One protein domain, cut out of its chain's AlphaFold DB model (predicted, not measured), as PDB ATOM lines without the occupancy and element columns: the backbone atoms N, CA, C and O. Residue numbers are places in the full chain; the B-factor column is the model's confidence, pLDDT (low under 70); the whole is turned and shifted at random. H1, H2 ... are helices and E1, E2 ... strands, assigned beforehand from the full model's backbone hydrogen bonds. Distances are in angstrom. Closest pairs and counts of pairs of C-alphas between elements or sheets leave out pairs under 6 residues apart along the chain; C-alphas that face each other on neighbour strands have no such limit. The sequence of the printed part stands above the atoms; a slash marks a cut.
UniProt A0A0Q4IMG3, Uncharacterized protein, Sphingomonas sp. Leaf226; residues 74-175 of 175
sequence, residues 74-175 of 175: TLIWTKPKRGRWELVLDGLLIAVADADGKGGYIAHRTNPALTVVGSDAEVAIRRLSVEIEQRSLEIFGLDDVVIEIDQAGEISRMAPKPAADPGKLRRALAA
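What this domain is: This is residues 74 to 175 of the 175 residues of an uncharacterized protein of Sphingomonas sp. Leaf226 (UniProt A0A0Q4IMG3). A seven-stranded, strongly twisted sheet curls round one helix, H1, which fills its hollow face, while no named helix is on the other face. Strands E1 to E5 follow one another as a meander, each the antiparallel neighbour of the one before, and the hairpin of E6 and E7 is added beyond E1; the short H2 follows at the last residues of H1, and a link whose residues 161 to 165 stick out leads to H3 near the first turns of H1. The printed part has 102 residues with three named helices and seven named strands, in the order E1 E2 E3 E4 E5 H1 H2 E6 E7 H3. The sheet runs E5 E4 E3 E2 E1 E6 E7 and is mixed, and the class is mixed, helices and strands. The whole is compact, with a radius of gyration of the C-alphas of 13.1 A and spans of 32 by 30 by 29 A.

Where its parts are: E1 is residues 74 to 81, 21.6 A from first to last C-alpha, beginning at C-alpha 74 at (6.381, -3.132, 45.819). E2 is residues 84 to 89, 16.7 A. E3 is residues 92 to 99, 21.1 A, and bends by 54 degrees at residue 95. E4 is residues 105 to 110, 16.4 A, and E5 is residues 113 to 118, 17.0 A. H1 is residues 121 to 134, 20.1 A, from C-alpha 121 at (13.708, -21.575, 45.410). H2 is residues 136 to 140, 5.6 A. E6 is residues 145 to 151, 19.7 A, and E7 is residues 154 to 157, 9.8 A. H3 is residues 166 to 173, 11.1 A, ending at C-alpha 173 at (7.918, -22.342, 59.268).

How they stand to each other: The edge strands of the sheet are E5 and E7. E1 and E2 are an antiparallel hairpin, with N 78 and O 86 2.8 A apart. E2 and E3 are another, with N 87 and O 95 at 2.8 A. E3 and E4 follow as a hairpin, with N 108 and O 96 at 2.8 A, and E4 and E5 do too, with N 107 and O 116 at 2.9 A. E6 is the parallel neighbour of E1, with directions 29 degrees apart and N 75 and O 146 at 2.8 A. E6 and E7 form an antiparallel hairpin, with N 149 and O 156 at 2.8 A. These N and O pairs are within hydrogen-bond range. H1 is on the sheet, two layers with the helix on one face, and the sheet curls round it. Its closest C-alphas to E5 are those of Ala 124 and Gly 118, 4.0 A apart; to E6 they are those of Glu 133 and Val 145, 6.2 A apart. H1 and H2 are close but not clearly touching, with C-alphas 132 and 139 closest at 7.4 A. H2 is only just not on the sheet, with 4 pairs of C-alphas within 10 A. H3 is not on the sheet; it is close to H1 but not clearly touching, with C-alphas 172 and 123 closest at 7.8 A, and their lines are about perpendicular at 89 degrees. In H1, H2 and H3 every O i to N i+4 pair is within hydrogen-bond range.

The domain as a whole: The C-alphas of Lys 102 and Leu 142 are the two farthest apart, at 36.5 A. The printed part has no cut, and residue 175 is the chain's last. No link is long; the link from E7 to H3, 8 residues, is short, and the other links are tight. Residues 161 to 168, of which 166 to 168 belong to H3, stand free. The mean pLDDT of the printed part is 75.2; residue 137, residues 141 to 145, residue 153 and residues 155 to 175 are under 70, and H3 has a mean of 34.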
ATOM      1  N   THR A  74       6.387  -1.804  46.444       79.88
ATOM      2  CA  THR A  74       6.381  -3.132  45.819       79.88
ATOM      3  C   THR A  74       7.796  -3.566  45.462       79.88
ATOM      4  O   THR A  74       8.496  -2.874  44.727       79.88
ATOM      5  N   LEU A  75       8.207  -4.738  45.943       83.50
ATOM      6  CA  LEU A  75       9.435  -5.405  45.527       83.50
ATOM      7  C   LEU A  75       9.108  -6.666  44.740       83.50
ATOM      8  O   LEU A  75       8.172  -7.392  45.074       83.50
ATOM      9  N   ILE A  76       9.915  -6.960  43.727       88.50
ATOM     10  CA  ILE A  76       9.643  -8.057  42.799       88.50
ATOM     11  C   ILE A  76      10.836  -9.005  42.768       88.50
ATOM     12  O   ILE A  76      11.956  -8.606  42.457       88.50
ATOM     13  N   TRP A  77      10.600 -10.276  43.071       93.25
ATOM     14  CA  TRP A  77      11.530 -11.350  42.765       93.25
ATOM     15  C   TRP A  77      11.460 -11.672  41.280       93.25
ATOM     16  O   TRP A  77      10.415 -12.061  40.766       93.25
ATOM     17  N   THR A  78      12.596 -11.568  40.609       92.44
ATOM     18  CA  THR A  78      12.761 -11.899  39.196       92.44
ATOM     19  C   THR A  78      13.772 -13.026  39.049       92.44
ATOM     20  O   THR A  78      14.636 -13.231  39.908       92.44
ATOM     21  N   LYS A  79      13.668 -13.789  37.959       92.25
ATOM     22  CA  LYS A  79      14.573 -14.902  37.660       92.25
ATOM     23  C   LYS A  79      15.478 -14.552  36.478       92.25
ATOM     24  O   LYS A  79      15.178 -14.954  35.353       92.25
ATOM     25  N   PRO A  80      16.597 -13.840  36.695       90.75
ATOM     26  CA  PRO A  80      17.460 -13.401  35.598       90.75
ATOM     27  C   PRO A  80      18.151 -14.568  34.887       90.75
ATOM     28  O   PRO A  80      18.444 -14.497  33.696       90.75
ATOM     29  N   LYS A  81      18.440 -15.658  35.610       92.00
ATOM     30  CA  LYS A  81      19.084 -16.854  35.054       92.00
ATOM     31  C   LYS A  81      18.733 -18.113  35.839       92.00
ATOM     32  O   LYS A  81      18.187 -18.071  36.940       92.00
ATOM     33  N   ARG A  82      19.070 -19.275  35.273       90.69
ATOM     34  CA  ARG A  82      18.883 -20.564  35.950       90.69
ATOM     35  C   ARG A  82      19.650 -20.584  37.277       90.69
ATOM     36  O   ARG A  82      20.836 -20.276  37.307       90.69
ATOM     37  N   GLY A  83      18.964 -20.990  38.345       92.31
ATOM     38  CA  GLY A  83      19.557 -21.140  39.675       92.31
ATOM     39  C   GLY A  83      19.763 -19.833  40.438       92.31
ATOM     40  O   GLY A  83      20.399 -19.878  41.480       92.31
ATOM     41  N   ARG A  84      19.245 -18.696  39.953       95.00
ATOM     42  CA  ARG A  84      19.337 -17.414  40.653       95.00
ATOM     43  C   ARG A  84      18.046 -16.621  40.546       95.00
ATOM     44  O   ARG A  84      17.461 -16.528  39.467       95.00
ATOM     45  N   TRP A  85      17.672 -16.017  41.659       95.44
ATOM     46  CA  TRP A  85      16.589 -15.058  41.777       95.44
ATOM     47  C   TRP A  85      17.096 -13.771  42.401       95.44
ATOM     48  O   TRP A  85      18.004 -13.799  43.231       95.44
ATOM     49  N   GLU A  86      16.501 -12.655  42.008       95.19
ATOM     50  CA  GLU A  86      16.870 -11.321  42.467       95.19
ATOM     51  C   GLU A  86      15.618 -10.562  42.886       95.19
ATOM     52  O   GLU A  86      14.672 -10.451  42.111       95.19
ATOM     53  N   LEU A  87      15.612 -10.062  44.119       93.88
ATOM     54  CA  LEU A  87      14.590  -9.158  44.621       93.88
ATOM     55  C   LEU A  87      14.985  -7.743  44.234       93.88
ATOM     56  O   LEU A  87      16.049  -7.277  44.649       93.88
ATOM     57  N   VAL A  88      14.141  -7.069  43.463       87.50
ATOM     58  CA  VAL A  88      14.408  -5.724  42.958       87.50
ATOM     59  C   VAL A  88      13.350  -4.720  43.396       87.50
ATOM     60  O   VAL A  88      12.181  -5.062  43.567       87.50
ATOM     61  N   LEU A  89      13.788  -3.473  43.552       81.62
ATOM     62  CA  LEU A  89      12.955  -2.292  43.762       81.62
ATOM     63  C   LEU A  89      13.432  -1.206  42.795       81.62
ATOM     64  O   LEU A  89      14.561  -0.748  42.929       81.62
ATOM     65  N   ASP A  90      12.626  -0.836  41.799       75.31
ATOM     66  CA  ASP A  90      12.985   0.169  40.779       75.31
ATOM     67  C   ASP A  90      14.372  -0.055  40.135       75.31
ATOM     68  O   ASP A  90      15.141   0.872  39.883       75.31
ATOM     69  N   GLY A  91      14.723  -1.323  39.891       76.31
ATOM     70  CA  GLY A  91      16.018  -1.724  39.326       76.31
ATOM     71  C   GLY A  91      17.169  -1.812  40.337       76.31
ATOM     72  O   GLY A  91      18.256  -2.263  39.976       76.31
ATOM     73  N   LEU A  92      16.950  -1.448  41.601       83.88
ATOM     74  CA  LEU A  92      17.906  -1.658  42.684       83.88
ATOM     75  C   LEU A  92      17.822  -3.096  43.202       83.88
ATOM     76  O   LEU A  92      16.745  -3.568  43.563       83.88
ATOM     77  N   LEU A  93      18.968  -3.773  43.298       90.69
ATOM     78  CA  LEU A  93      19.063  -5.105  43.890       90.69
ATOM     79  C   LEU A  93      18.969  -5.032  45.419       90.69
ATOM     80  O   LEU A  93      19.788  -4.393  46.079       90.69
ATOM     81  N   ILE A  94      17.988  -5.737  45.972       91.69
ATOM     82  CA  ILE A  94      17.655  -5.752  47.398       91.69
ATOM     83  C   ILE A  94      18.128  -7.050  48.058       91.69
ATOM     84  O   ILE A  94      18.697  -7.021  49.149       91.69
ATOM     85  N   ALA A  95      17.884  -8.190  47.415       95.31
ATOM     86  CA  ALA A  95      18.247  -9.513  47.912       95.31
ATOM     87  C   ALA A  95      18.442 -10.499  46.757       95.31
ATOM     88  O   ALA A  95      17.997 -10.259  45.636       95.31
ATOM     89  N   VAL A  96      19.095 -11.624  47.039       96.88
ATOM     90  CA  VAL A  96      19.384 -12.674  46.056       96.88
ATOM     91  C   VAL A  96      19.018 -14.031  46.639       96.88
ATOM     92  O   VAL A  96      19.214 -14.251  47.829       96.88
ATOM     93  N   ALA A  97      18.524 -14.952  45.811       96.50
ATOM     94  CA  ALA A  97      18.443 -16.370  46.146       96.50
ATOM     95  C   ALA A  97      19.173 -17.211  45.097       96.50
ATOM     96  O   ALA A  97      18.757 -17.266  43.941       96.50
ATOM     97  N   ASP A  98      20.253 -17.875  45.506       97.38
ATOM     98  CA  ASP A  98      21.090 -18.708  44.640       97.38
ATOM     99  C   ASP A  98      20.907 -20.197  44.986       97.38
ATOM    100  O   ASP A  98      20.714 -20.566  46.146       97.38
ATOM    101  N   ALA A  99      20.968 -21.061  43.974       95.69
ATOM    102  CA  ALA A  99      20.961 -22.508  44.159       95.69
ATOM    103  C   ALA A  99      22.247 -22.971  44.863       95.69
ATOM    104  O   ALA A  99      23.347 -22.550  44.507       95.69
ATOM    105  N   ASP A 100      22.124 -23.895  45.814       92.44
ATOM    106  CA  ASP A 100      23.242 -24.368  46.649       92.44
ATOM    107  C   ASP A 100      24.077 -25.502  46.015       92.44
ATOM    108  O   ASP A 100      25.027 -26.006  46.616       92.44
ATOM    109  N   GLY A 101      23.707 -25.943  44.808       89.19
ATOM    110  CA  GLY A 101      24.329 -27.070  44.102       89.19
ATOM    111  C   GLY A 101      23.953 -28.463  44.632       89.19
ATOM    112  O   GLY A 101      24.353 -29.459  44.035       89.19
ATOM    113  N   LYS A 102      23.167 -28.550  45.709       90.12
ATOM    114  CA  LYS A 102      22.682 -29.784  46.359       90.12
ATOM    115  C   LYS A 102      21.170 -29.986  46.223       90.12
ATOM    116  O   LYS A 102      20.638 -30.973  46.720       90.12
ATOM    117  N   GLY A 103      20.492 -29.077  45.526       81.56
ATOM    118  CA  GLY A 103      19.050 -29.115  45.283       81.56
ATOM    119  C   GLY A 103      18.258 -28.093  46.098       81.56
ATOM    120  O   GLY A 103      17.077 -27.921  45.821       81.56
ATOM    121  N   GLY A 104      18.903 -27.386  47.032       92.00
ATOM    122  CA  GLY A 104      18.323 -26.299  47.811       92.00
ATOM    123  C   GLY A 104      18.678 -24.911  47.275       92.00
ATOM    124  O   GLY A 104      19.331 -24.749  46.238       92.00
ATOM    125  N   TYR A 105      18.214 -23.891  47.993       95.94
ATOM    126  CA  TYR A 105      18.493 -22.484  47.708       95.94
ATOM    127  C   TYR A 105      18.874 -21.735  48.984       95.94
ATOM    128  O   TYR A 105      18.328 -21.985  50.059       95.94
ATOM    129  N   ILE A 106      19.785 -20.777  48.838       96.50
ATOM    130  CA  ILE A 106      20.200 -19.856  49.893       96.50
ATOM    131  C   ILE A 106      19.775 -18.456  49.467       96.50
ATOM    132  O   ILE A 106      20.276 -17.930  48.472       96.50
ATOM    133  N   ALA A 107      18.855 -17.857  50.220       95.25
ATOM    134  CA  ALA A 107      18.416 -16.485  50.008       95.25
ATOM    135  C   ALA A 107      19.070 -15.558  51.034       95.25
ATOM    136  O   ALA A 107      19.071 -15.855  52.228       95.25
ATOM    137  N   HIS A 108      19.634 -14.441  50.580       96.31
ATOM    138  CA  HIS A 108      20.340 -13.503  51.437       96.31
ATOM    139  C   HIS A 108      20.159 -12.039  51.024       96.31
ATOM    140  O   HIS A 108      19.946 -11.704  49.858       96.31
ATOM    141  N   ARG A 109      20.287 -11.162  52.021       93.50
ATOM    142  CA  ARG A 109      20.370  -9.704  51.904       93.50
ATOM    143  C   ARG A 109      21.584  -9.227  52.689       93.50
ATOM    144  O   ARG A 109      21.879  -9.761  53.752       93.50
ATOM    145  N   THR A 110      22.281  -8.219  52.174       87.88
ATOM    146  CA  THR A 110      23.556  -7.763  52.745       87.88
ATOM    147  C   THR A 110      23.388  -6.723  53.853       87.88
ATOM    148  O   THR A 110      24.192  -6.695  54.779       87.88
ATOM    149  N   ASN A 111      22.362  -5.866  53.778       82.88
ATOM    150  CA  ASN A 111      22.154  -4.790  54.751       82.88
ATOM    151  C   ASN A 111      20.660  -4.536  55.046       82.88
ATOM    152  O   ASN A 111      19.978  -3.961  54.190       82.88
ATOM    153  N   PRO A 112      20.133  -4.949  56.211       84.38
ATOM    154  CA  PRO A 112      20.807  -5.743  57.236       84.38
ATOM    155  C   PRO A 112      21.151  -7.142  56.713       84.38
ATOM    156  O   PRO A 112      20.522  -7.634  55.772       84.38
ATOM    157  N   ALA A 113      22.157  -7.775  57.317       91.69
ATOM    158  CA  ALA A 113      22.532  -9.139  56.971       91.69
ATOM    159  C   ALA A 113      21.395 -10.101  57.351       91.69
ATOM    160  O   ALA A 113      21.096 -10.292  58.530       91.69
ATOM    161  N   LEU A 114      20.759 -10.688  56.340       91.62
ATOM    162  CA  LEU A 114      19.734 -11.720  56.478       91.62
ATOM    163  C   LEU A 114      20.138 -12.900  55.608       91.62
ATOM    164  O   LEU A 114      20.604 -12.717  54.483       91.62
ATOM    165  N   THR A 115      19.981 -14.118  56.111       94.88
ATOM    166  CA  THR A 115      20.252 -15.335  55.343       94.88
ATOM    167  C   THR A 115      19.285 -16.422  55.767       94.88
ATOM    168  O   THR A 115      19.134 -16.694  56.954       94.88
ATOM    169  N   VAL A 116      18.648 -17.052  54.788       90.88
ATOM    170  CA  VAL A 116      17.742 -18.181  54.987       90.88
ATOM    171  C   VAL A 116      18.064 -19.278  53.981       90.88
ATOM    172  O   VAL A 116      18.553 -19.021  52.879       90.88
ATOM    173  N   VAL A 117      17.756 -20.513  54.359       90.94
ATOM    174  CA  VAL A 117      17.907 -21.689  53.502       90.94
ATOM    175  C   VAL A 117      16.528 -22.278  53.232       90.94
ATOM    176  O   VAL A 117      15.667 -22.299  54.118       90.94
ATOM    177  N   GLY A 118      16.315 -22.743  52.005       83.81
ATOM    178  CA  GLY A 118      15.106 -23.440  51.586       83.81
ATOM    179  C   GLY A 118      15.423 -24.724  50.832       83.81
ATOM    180  O   GLY A 118      16.456 -24.839  50.172       83.81
ATOM    181  N   SER A 119      14.501 -25.685  50.918       82.56
ATOM    182  CA  SER A 119      14.547 -26.939  50.153       82.56
ATOM    183  C   SER A 119      14.423 -26.728  48.645       82.56
ATOM    184  O   SER A 119      14.797 -27.599  47.872       82.56
ATOM    185  N   ASP A 120      13.889 -25.582  48.234       87.50
ATOM    186  CA  ASP A 120      13.775 -25.124  46.859       87.50
ATOM    187  C   ASP A 120      13.766 -23.583  46.826       87.50
ATOM    188  O   ASP A 120      13.838 -22.914  47.867       87.50
ATOM    189  N   ALA A 121      13.693 -23.019  45.618       85.69
ATOM    190  CA  ALA A 121      13.708 -21.575  45.410       85.69
ATOM    191  C   ALA A 121      12.521 -20.881  46.077       85.69
ATOM    192  O   ALA A 121      12.702 -19.834  46.689       85.69
ATOM    193  N   GLU A 122      11.323 -21.453  45.966       83.81
ATOM    194  CA  GLU A 122      10.104 -20.846  46.489       83.81
ATOM    195  C   GLU A 122      10.158 -20.769  48.016       83.81
ATOM    196  O   GLU A 122       9.853 -19.727  48.592       83.81
ATOM    197  N   VAL A 123      10.618 -21.831  48.680       80.25
ATOM    198  CA  VAL A 123      10.782 -21.858  50.136       80.25
ATOM    199  C   VAL A 123      11.799 -20.815  50.599       80.25
ATOM    200  O   VAL A 123      11.502 -20.052  51.518       80.25
ATOM    201  N   ALA A 124      12.977 -20.742  49.969       84.62
ATOM    202  CA  ALA A 124      14.013 -19.780  50.355       84.62
ATOM    203  C   ALA A 124      13.553 -18.328  50.138       84.62
ATOM    204  O   ALA A 124      13.694 -17.485  51.025       84.62
ATOM    205  N   ILE A 125      12.942 -18.053  48.982       87.38
ATOM    206  CA  ILE A 125      12.392 -16.744  48.619       87.38
ATOM    207  C   ILE A 125      11.289 -16.323  49.594       87.38
ATOM    208  O   ILE A 125      11.322 -15.201  50.103       87.38
ATOM    209  N   ARG A 126      10.337 -17.213  49.906       82.00
ATOM    210  CA  ARG A 126       9.252 -16.928  50.856       82.00
ATOM    211  C   ARG A 126       9.790 -16.623  52.247       82.00
ATOM    212  O   ARG A 126       9.385 -15.626  52.834       82.00
ATOM    213  N   ARG A 127      10.721 -17.439  52.753       81.62
ATOM    214  CA  ARG A 127      11.342 -17.232  54.071       81.62
ATOM    215  C   ARG A 127      12.006 -15.863  54.166       81.62
ATOM    216  O   ARG A 127      11.731 -15.125  55.102       81.62
ATOM    217  N   LEU A 128      12.817 -15.489  53.172       87.50
ATOM    218  CA  LEU A 128      13.499 -14.195  53.201       87.50
ATOM    219  C   LEU A 128      12.519 -13.030  53.054       87.50
ATOM    220  O   LEU A 128      12.706 -11.985  53.664       87.50
ATOM    221  N   SER A 129      11.476 -13.205  52.247       84.38
ATOM    222  CA  SER A 129      10.471 -12.166  52.026       84.38
ATOM    223  C   SER A 129       9.692 -11.856  53.302       84.38
ATOM    224  O   SER A 129       9.492 -10.686  53.603       84.38
ATOM    225  N   VAL A 130       9.353 -12.873  54.101       79.19
ATOM    226  CA  VAL A 130       8.735 -12.681  55.424       79.19
ATOM    227  C   VAL A 130       9.652 -11.884  56.355       79.19
ATOM    228  O   VAL A 130       9.199 -10.928  56.977       79.19
ATOM    229  N   GLU A 131      10.945 -12.218  56.413       82.44
ATOM    230  CA  GLU A 131      11.923 -11.474  57.225       82.44
ATOM    231  C   GLU A 131      12.045 -10.005  56.785       82.44
ATOM    232  O   GLU A 131      12.091  -9.094  57.613       82.44
ATOM    233  N   ILE A 132      12.067  -9.754  55.470       82.69
ATOM    234  CA  ILE A 132      12.134  -8.396  54.912       82.69
ATOM    235  C   ILE A 132      10.850  -7.612  55.210       82.69
ATOM    236  O   ILE A 132      10.929  -6.430  55.534       82.69
ATOM    237  N   GLU A 133       9.678  -8.242  55.126       76.50
ATOM    238  CA  GLU A 133       8.400  -7.599  55.448       76.50
ATOM    239  C   GLU A 133       8.299  -7.254  56.938       76.50
ATOM    240  O   GLU A 133       7.951  -6.121  57.277       76.50
ATOM    241  N   GLN A 134       8.679  -8.176  57.828       72.69
ATOM    242  CA  GLN A 134       8.690  -7.950  59.281       72.69
ATOM    243  C   GLN A 134       9.639  -6.823  59.699       72.69
ATOM    244  O   GLN A 134       9.364  -6.100  60.656       72.69
ATOM    245  N   ARG A 135      10.747  -6.655  58.972       76.12
ATOM    246  CA  ARG A 135      11.750  -5.614  59.223       76.12
ATOM    247  C   ARG A 135      11.622  -4.428  58.266       76.12
ATOM    248  O   ARG A 135      12.531  -3.609  58.193       76.12
ATOM    249  N   SER A 136      10.511  -4.302  57.544       72.62
ATOM    250  CA  SER A 136      10.337  -3.284  56.497       72.62
ATOM    251  C   SER A 136      10.572  -1.854  56.992       72.62
ATOM    252  O   SER A 136      11.267  -1.090  56.322       72.62
ATOM    253  N   LEU A 137      10.110  -1.524  58.203       65.44
ATOM    254  CA  LEU A 137      10.357  -0.221  58.825       65.44
ATOM    255  C   LEU A 137      11.852   0.052  59.064       65.44
ATOM    256  O   LEU A 137      12.321   1.158  58.818       65.44
ATOM    257  N   GLU A 138      12.612  -0.947  59.513       74.00
ATOM    258  CA  GLU A 138      14.066  -0.835  59.701       74.00
ATOM    259  C   GLU A 138      14.791  -0.726  58.354       74.00
ATOM    260  O   GLU A 138      15.741   0.038  58.198       74.00
ATOM    261  N   ILE A 139      14.338  -1.506  57.375       75.00
ATOM    262  CA  ILE A 139      15.014  -1.698  56.098       75.00
ATOM    263  C   ILE A 139      14.776  -0.531  55.132       75.00
ATOM    264  O   ILE A 139      15.692  -0.130  54.413       75.00
ATOM    265  N   PHE A 140      13.546  -0.023  55.078       74.12
ATOM    266  CA  PHE A 140      13.096   0.960  54.089       74.12
ATOM    267  C   PHE A 140      12.576   2.255  54.724       74.12
ATOM    268  O   PHE A 140      12.230   3.184  54.001       74.12
ATOM    269  N   GLY A 141      12.485   2.332  56.056       64.56
ATOM    270  CA  GLY A 141      11.860   3.466  56.744       64.56
ATOM    271  C   GLY A 141      10.337   3.529  56.575       64.56
ATOM    272  O   GLY A 141       9.725   4.529  56.944       64.56
ATOM    273  N   LEU A 142       9.721   2.485  56.011       64.56
ATOM    274  CA  LEU A 142       8.297   2.413  55.684       64.56
ATOM    275  C   LEU A 142       7.733   1.054  56.101       64.56
ATOM    276  O   LEU A 142       8.344   0.018  55.858       64.56
ATOM    277  N   ASP A 143       6.539   1.069  56.689       56.59
ATOM    278  CA  ASP A 143       5.849  -0.121  57.214       56.59
ATOM    279  C   ASP A 143       4.890  -0.750  56.184       56.59
ATOM    280  O   ASP A 143       4.138  -1.666  56.507       56.59
ATOM    281  N   ASP A 144       4.867  -0.249  54.939       62.88
ATOM    282  CA  ASP A 144       3.968  -0.705  53.870       62.88
ATOM    283  C   ASP A 144       4.736  -1.247  52.662       62.88
ATOM    284  O   ASP A 144       4.888  -0.593  51.637       62.88
ATOM    285  N   VAL A 145       5.265  -2.455  52.828       67.31
ATOM    286  CA  VAL A 145       5.980  -3.229  51.808       67.31
ATOM    287  C   VAL A 145       5.146  -4.418  51.333       67.31
ATOM    288  O   VAL A 145       4.533  -5.117  52.147       67.31
ATOM    289  N   VAL A 146       5.148  -4.655  50.021       75.69
ATOM    290  CA  VAL A 146       4.562  -5.827  49.360       75.69
ATOM    291  C   VAL A 146       5.638  -6.511  48.531       75.69
ATOM    292  O   VAL A 146       6.310  -5.856  47.741       75.69
ATOM    293  N   ILE A 147       5.781  -7.828  48.679       80.38
ATOM    294  CA  ILE A 147       6.720  -8.612  47.875       80.38
ATOM    295  C   ILE A 147       5.973  -9.547  46.913       80.38
ATOM    296  O   ILE A 147       5.038 -10.266  47.288       80.38
ATOM    297  N   GLU A 148       6.401  -9.550  45.654       84.31
ATOM    298  CA  GLU A 148       5.831 -10.326  44.551       84.31
ATOM    299  C   GLU A 148       6.901 -11.213  43.899       84.31
ATOM    300  O   GLU A 148       8.096 -10.959  44.034       84.31
ATOM    301  N   ILE A 149       6.488 -12.273  43.201       82.69
ATOM    302  CA  ILE A 149       7.350 -13.065  42.317       82.69
ATOM    303  C   ILE A 149       6.830 -12.926  40.889       82.69
ATOM    304  O   ILE A 149       5.689 -13.297  40.620       82.69
ATOM    305  N   ASP A 150       7.698 -12.499  39.977       82.06
ATOM    306  CA  ASP A 150       7.485 -12.601  38.536       82.06
ATOM    307  C   ASP A 150       8.046 -13.936  38.014       82.06
ATOM    308  O   ASP A 150       9.258 -14.190  38.017       82.06
ATOM    309  N   GLN A 151       7.140 -14.808  37.571       75.94
ATOM    310  CA  GLN A 151       7.455 -16.035  36.850       75.94
ATOM    311  C   GLN A 151       7.040 -15.904  35.387       75.94
ATOM    312  O   GLN A 151       5.908 -16.196  35.021       75.94
ATOM    313  N   ALA A 152       7.996 -15.525  34.534       70.38
ATOM    314  CA  ALA A 152       7.809 -15.478  33.082       70.38
ATOM    315  C   ALA A 152       6.616 -14.601  32.638       70.38
ATOM    316  O   ALA A 152       5.914 -14.942  31.687       70.38
ATOM    317  N   GLY A 153       6.404 -13.469  33.316       65.75
ATOM    318  CA  GLY A 153       5.312 -12.534  33.051       65.75
ATOM    319  C   GLY A 153       4.049 -12.803  33.870       65.75
ATOM    320  O   GLY A 153       3.115 -12.005  33.817       65.75
ATOM    321  N   GLU A 154       4.007 -13.890  34.646       71.94
ATOM    322  CA  GLU A 154       2.957 -14.134  35.629       71.94
ATOM    323  C   GLU A 154       3.402 -13.624  37.006       71.94
ATOM    324  O   GLU A 154       4.304 -14.176  37.643       71.94
ATOM    325  N   ILE A 155       2.757 -12.551  37.470       67.81
ATOM    326  CA  ILE A 155       3.023 -11.962  38.783       67.81
ATOM    327  C   ILE A 155       2.181 -12.692  39.828       67.81
ATOM    328  O   ILE A 155       0.950 -12.629  39.834       67.81
ATOM    329  N   SER A 156       2.861 -13.369  40.748       67.75
ATOM    330  CA  SER A 156       2.249 -14.006  41.909       67.75
ATOM    331  C   SER A 156       2.625 -13.255  43.186       67.75
ATOM    332  O   SER A 156       3.794 -13.106  43.539       67.75
ATOM    333  N   ARG A 157       1.612 -12.763  43.906       61.50
ATOM    334  CA  ARG A 157       1.807 -12.068  45.184       61.50
ATOM    335  C   ARG A 157       2.225 -13.057  46.271       61.50
ATOM    336  O   ARG A 157       1.607 -14.119  46.402       61.50
ATOM    337  N   MET A 158       3.252 -12.715  47.052       59.38
ATOM    338  CA  MET A 158       3.767 -13.597  48.104       59.38
ATOM    339  C   MET A 158       3.281 -13.291  49.520       59.38
ATOM    340  O   MET A 158       3.190 -14.239  50.302       59.38
ATOM    341  N   ALA A 159       2.930 -12.043  49.840       49.66
ATOM    342  CA  ALA A 159       2.351 -11.687  51.142       49.66
ATOM    343  C   ALA A 159       0.920 -12.230  51.275       49.66
ATOM    344  O   ALA A 159       0.180 -12.229  50.284       49.66
ATOM    345  N   PRO A 160       0.578 -12.786  52.448       40.53
ATOM    346  CA  PRO A 160       0.083 -14.143  52.542       40.53
ATOM    347  C   PRO A 160      -1.171 -14.304  51.688       40.53
ATOM    348  O   PRO A 160      -2.204 -13.699  51.947       40.53
ATOM    349  N   LYS A 161      -1.137 -15.225  50.718       30.25
ATOM    350  CA  LYS A 161      -2.388 -15.933  50.434       30.25
ATOM    351  C   LYS A 161      -2.812 -16.525  51.780       30.25
ATOM    352  O   LYS A 161      -1.951 -17.188  52.378       30.25
ATOM    353  N   PRO A 162      -4.063 -16.348  52.261       30.73
ATOM    354  CA  PRO A 162      -4.572 -17.219  53.307       30.73
ATOM    355  C   PRO A 162      -4.227 -18.613  52.826       30.73
ATOM    356  O   PRO A 162      -4.595 -18.995  51.709       30.73
ATOM    357  N   ALA A 163      -3.351 -19.291  53.568       28.69
ATOM    358  CA  ALA A 163      -2.894 -20.588  53.137       28.69
ATOM    359  C   ALA A 163      -4.177 -21.379  52.903       28.69
ATOM    360  O   ALA A 163      -4.990 -21.496  53.819       28.69
ATOM    361  N   ALA A 164      -4.381 -21.874  51.679       34.94
ATOM    362  CA  ALA A 164      -5.543 -22.710  51.374       34.94
ATOM    363  C   ALA A 164      -5.648 -23.881  52.377       34.94
ATOM    364  O   ALA A 164      -6.708 -24.467  52.554       34.94
ATOM    365  N   ASP A 165      -4.535 -24.163  53.066       31.86
ATOM    366  CA  ASP A 165      -4.440 -24.927  54.295       31.86
ATOM    367  C   ASP A 165      -3.424 -24.269  55.278       31.86
ATOM    368  O   ASP A 165      -2.208 -24.367  55.061       31.86
ATOM    369  N   PRO A 166      -3.874 -23.624  56.377       33.16
ATOM    370  CA  PRO A 166      -3.021 -23.061  57.440       33.16
ATOM    371  C   PRO A 166      -1.999 -24.051  58.027       33.16
ATOM    372  O   PRO A 166      -0.961 -23.646  58.559       33.16
ATOM    373  N   GLY A 167      -2.243 -25.360  57.895       33.16
ATOM    374  CA  GLY A 167      -1.323 -26.411  58.317       33.16
ATOM    375  C   GLY A 167      -0.077 -26.544  57.438       33.16
ATOM    376  O   GLY A 167       0.948 -27.036  57.913       33.16
ATOM    377  N   LYS A 168      -0.106 -26.116  56.169       32.78
ATOM    378  CA  LYS A 168       1.087 -26.121  55.297       32.78
ATOM    379  C   LYS A 168       2.063 -25.000  55.651       32.78
ATOM    380  O   LYS A 168       3.261 -25.251  55.702       32.78
ATOM    381  N   LEU A 169       1.556 -23.809  55.980       30.14
ATOM    382  CA  LEU A 169       2.384 -22.668  56.386       30.14
ATOM    383  C   LEU A 169       3.083 -22.931  57.730       30.14
ATOM    384  O   LEU A 169       4.287 -22.728  57.844       30.14
ATOM    385  N   ARG A 170       2.368 -23.491  58.721       35.38
ATOM    386  CA  ARG A 170       2.979 -23.909  60.000       35.38
ATOM    387  C   ARG A 170       4.081 -24.952  59.821       35.38
ATOM    388  O   ARG A 170       5.096 -24.869  60.494       35.38
ATOM    389  N   ARG A 171       3.900 -25.913  58.909       39.91
ATOM    390  CA  ARG A 171       4.922 -26.931  58.611       39.91
ATOM    391  C   ARG A 171       6.136 -26.352  57.883       39.91
ATOM    392  O   ARG A 171       7.246 -26.785  58.149       39.91
ATOM    393  N   ALA A 172       5.936 -25.358  57.018       31.95
ATOM    394  CA  ALA A 172       7.021 -24.678  56.309       31.95
ATOM    395  C   ALA A 172       7.857 -23.742  57.207       31.95
ATOM    396  O   ALA A 172       9.021 -23.487  56.895       31.95
ATOM    397  N   LEU A 173       7.270 -23.237  58.300       32.69
ATOM    398  CA  LEU A 173       7.918 -22.342  59.268       32.69
ATOM    399  C   LEU A 173       8.514 -23.067  60.492       32.69
ATOM    400  O   LEU A 173       9.307 -22.472  61.211       32.69
ATOM    401  N   ALA A 174       8.139 -24.325  60.744       34.22
ATOM    402  CA  ALA A 174       8.610 -25.119  61.887       34.22
ATOM    403  C   ALA A 174       9.826 -26.024  61.579       34.22
ATOM    404  O   ALA A 174      10.195 -26.842  62.421       34.22
ATOM    405  N   ALA A 175      10.414 -25.905  60.386       33.88
ATOM    406  CA  ALA A 175      11.591 -26.650  59.927       33.88
ATOM    407  C   ALA A 175      12.735 -25.692  59.588       33.88
ATOM    408  O   ALA A 175      13.907 -26.066  59.779       33.88
TER     409      ALA A 175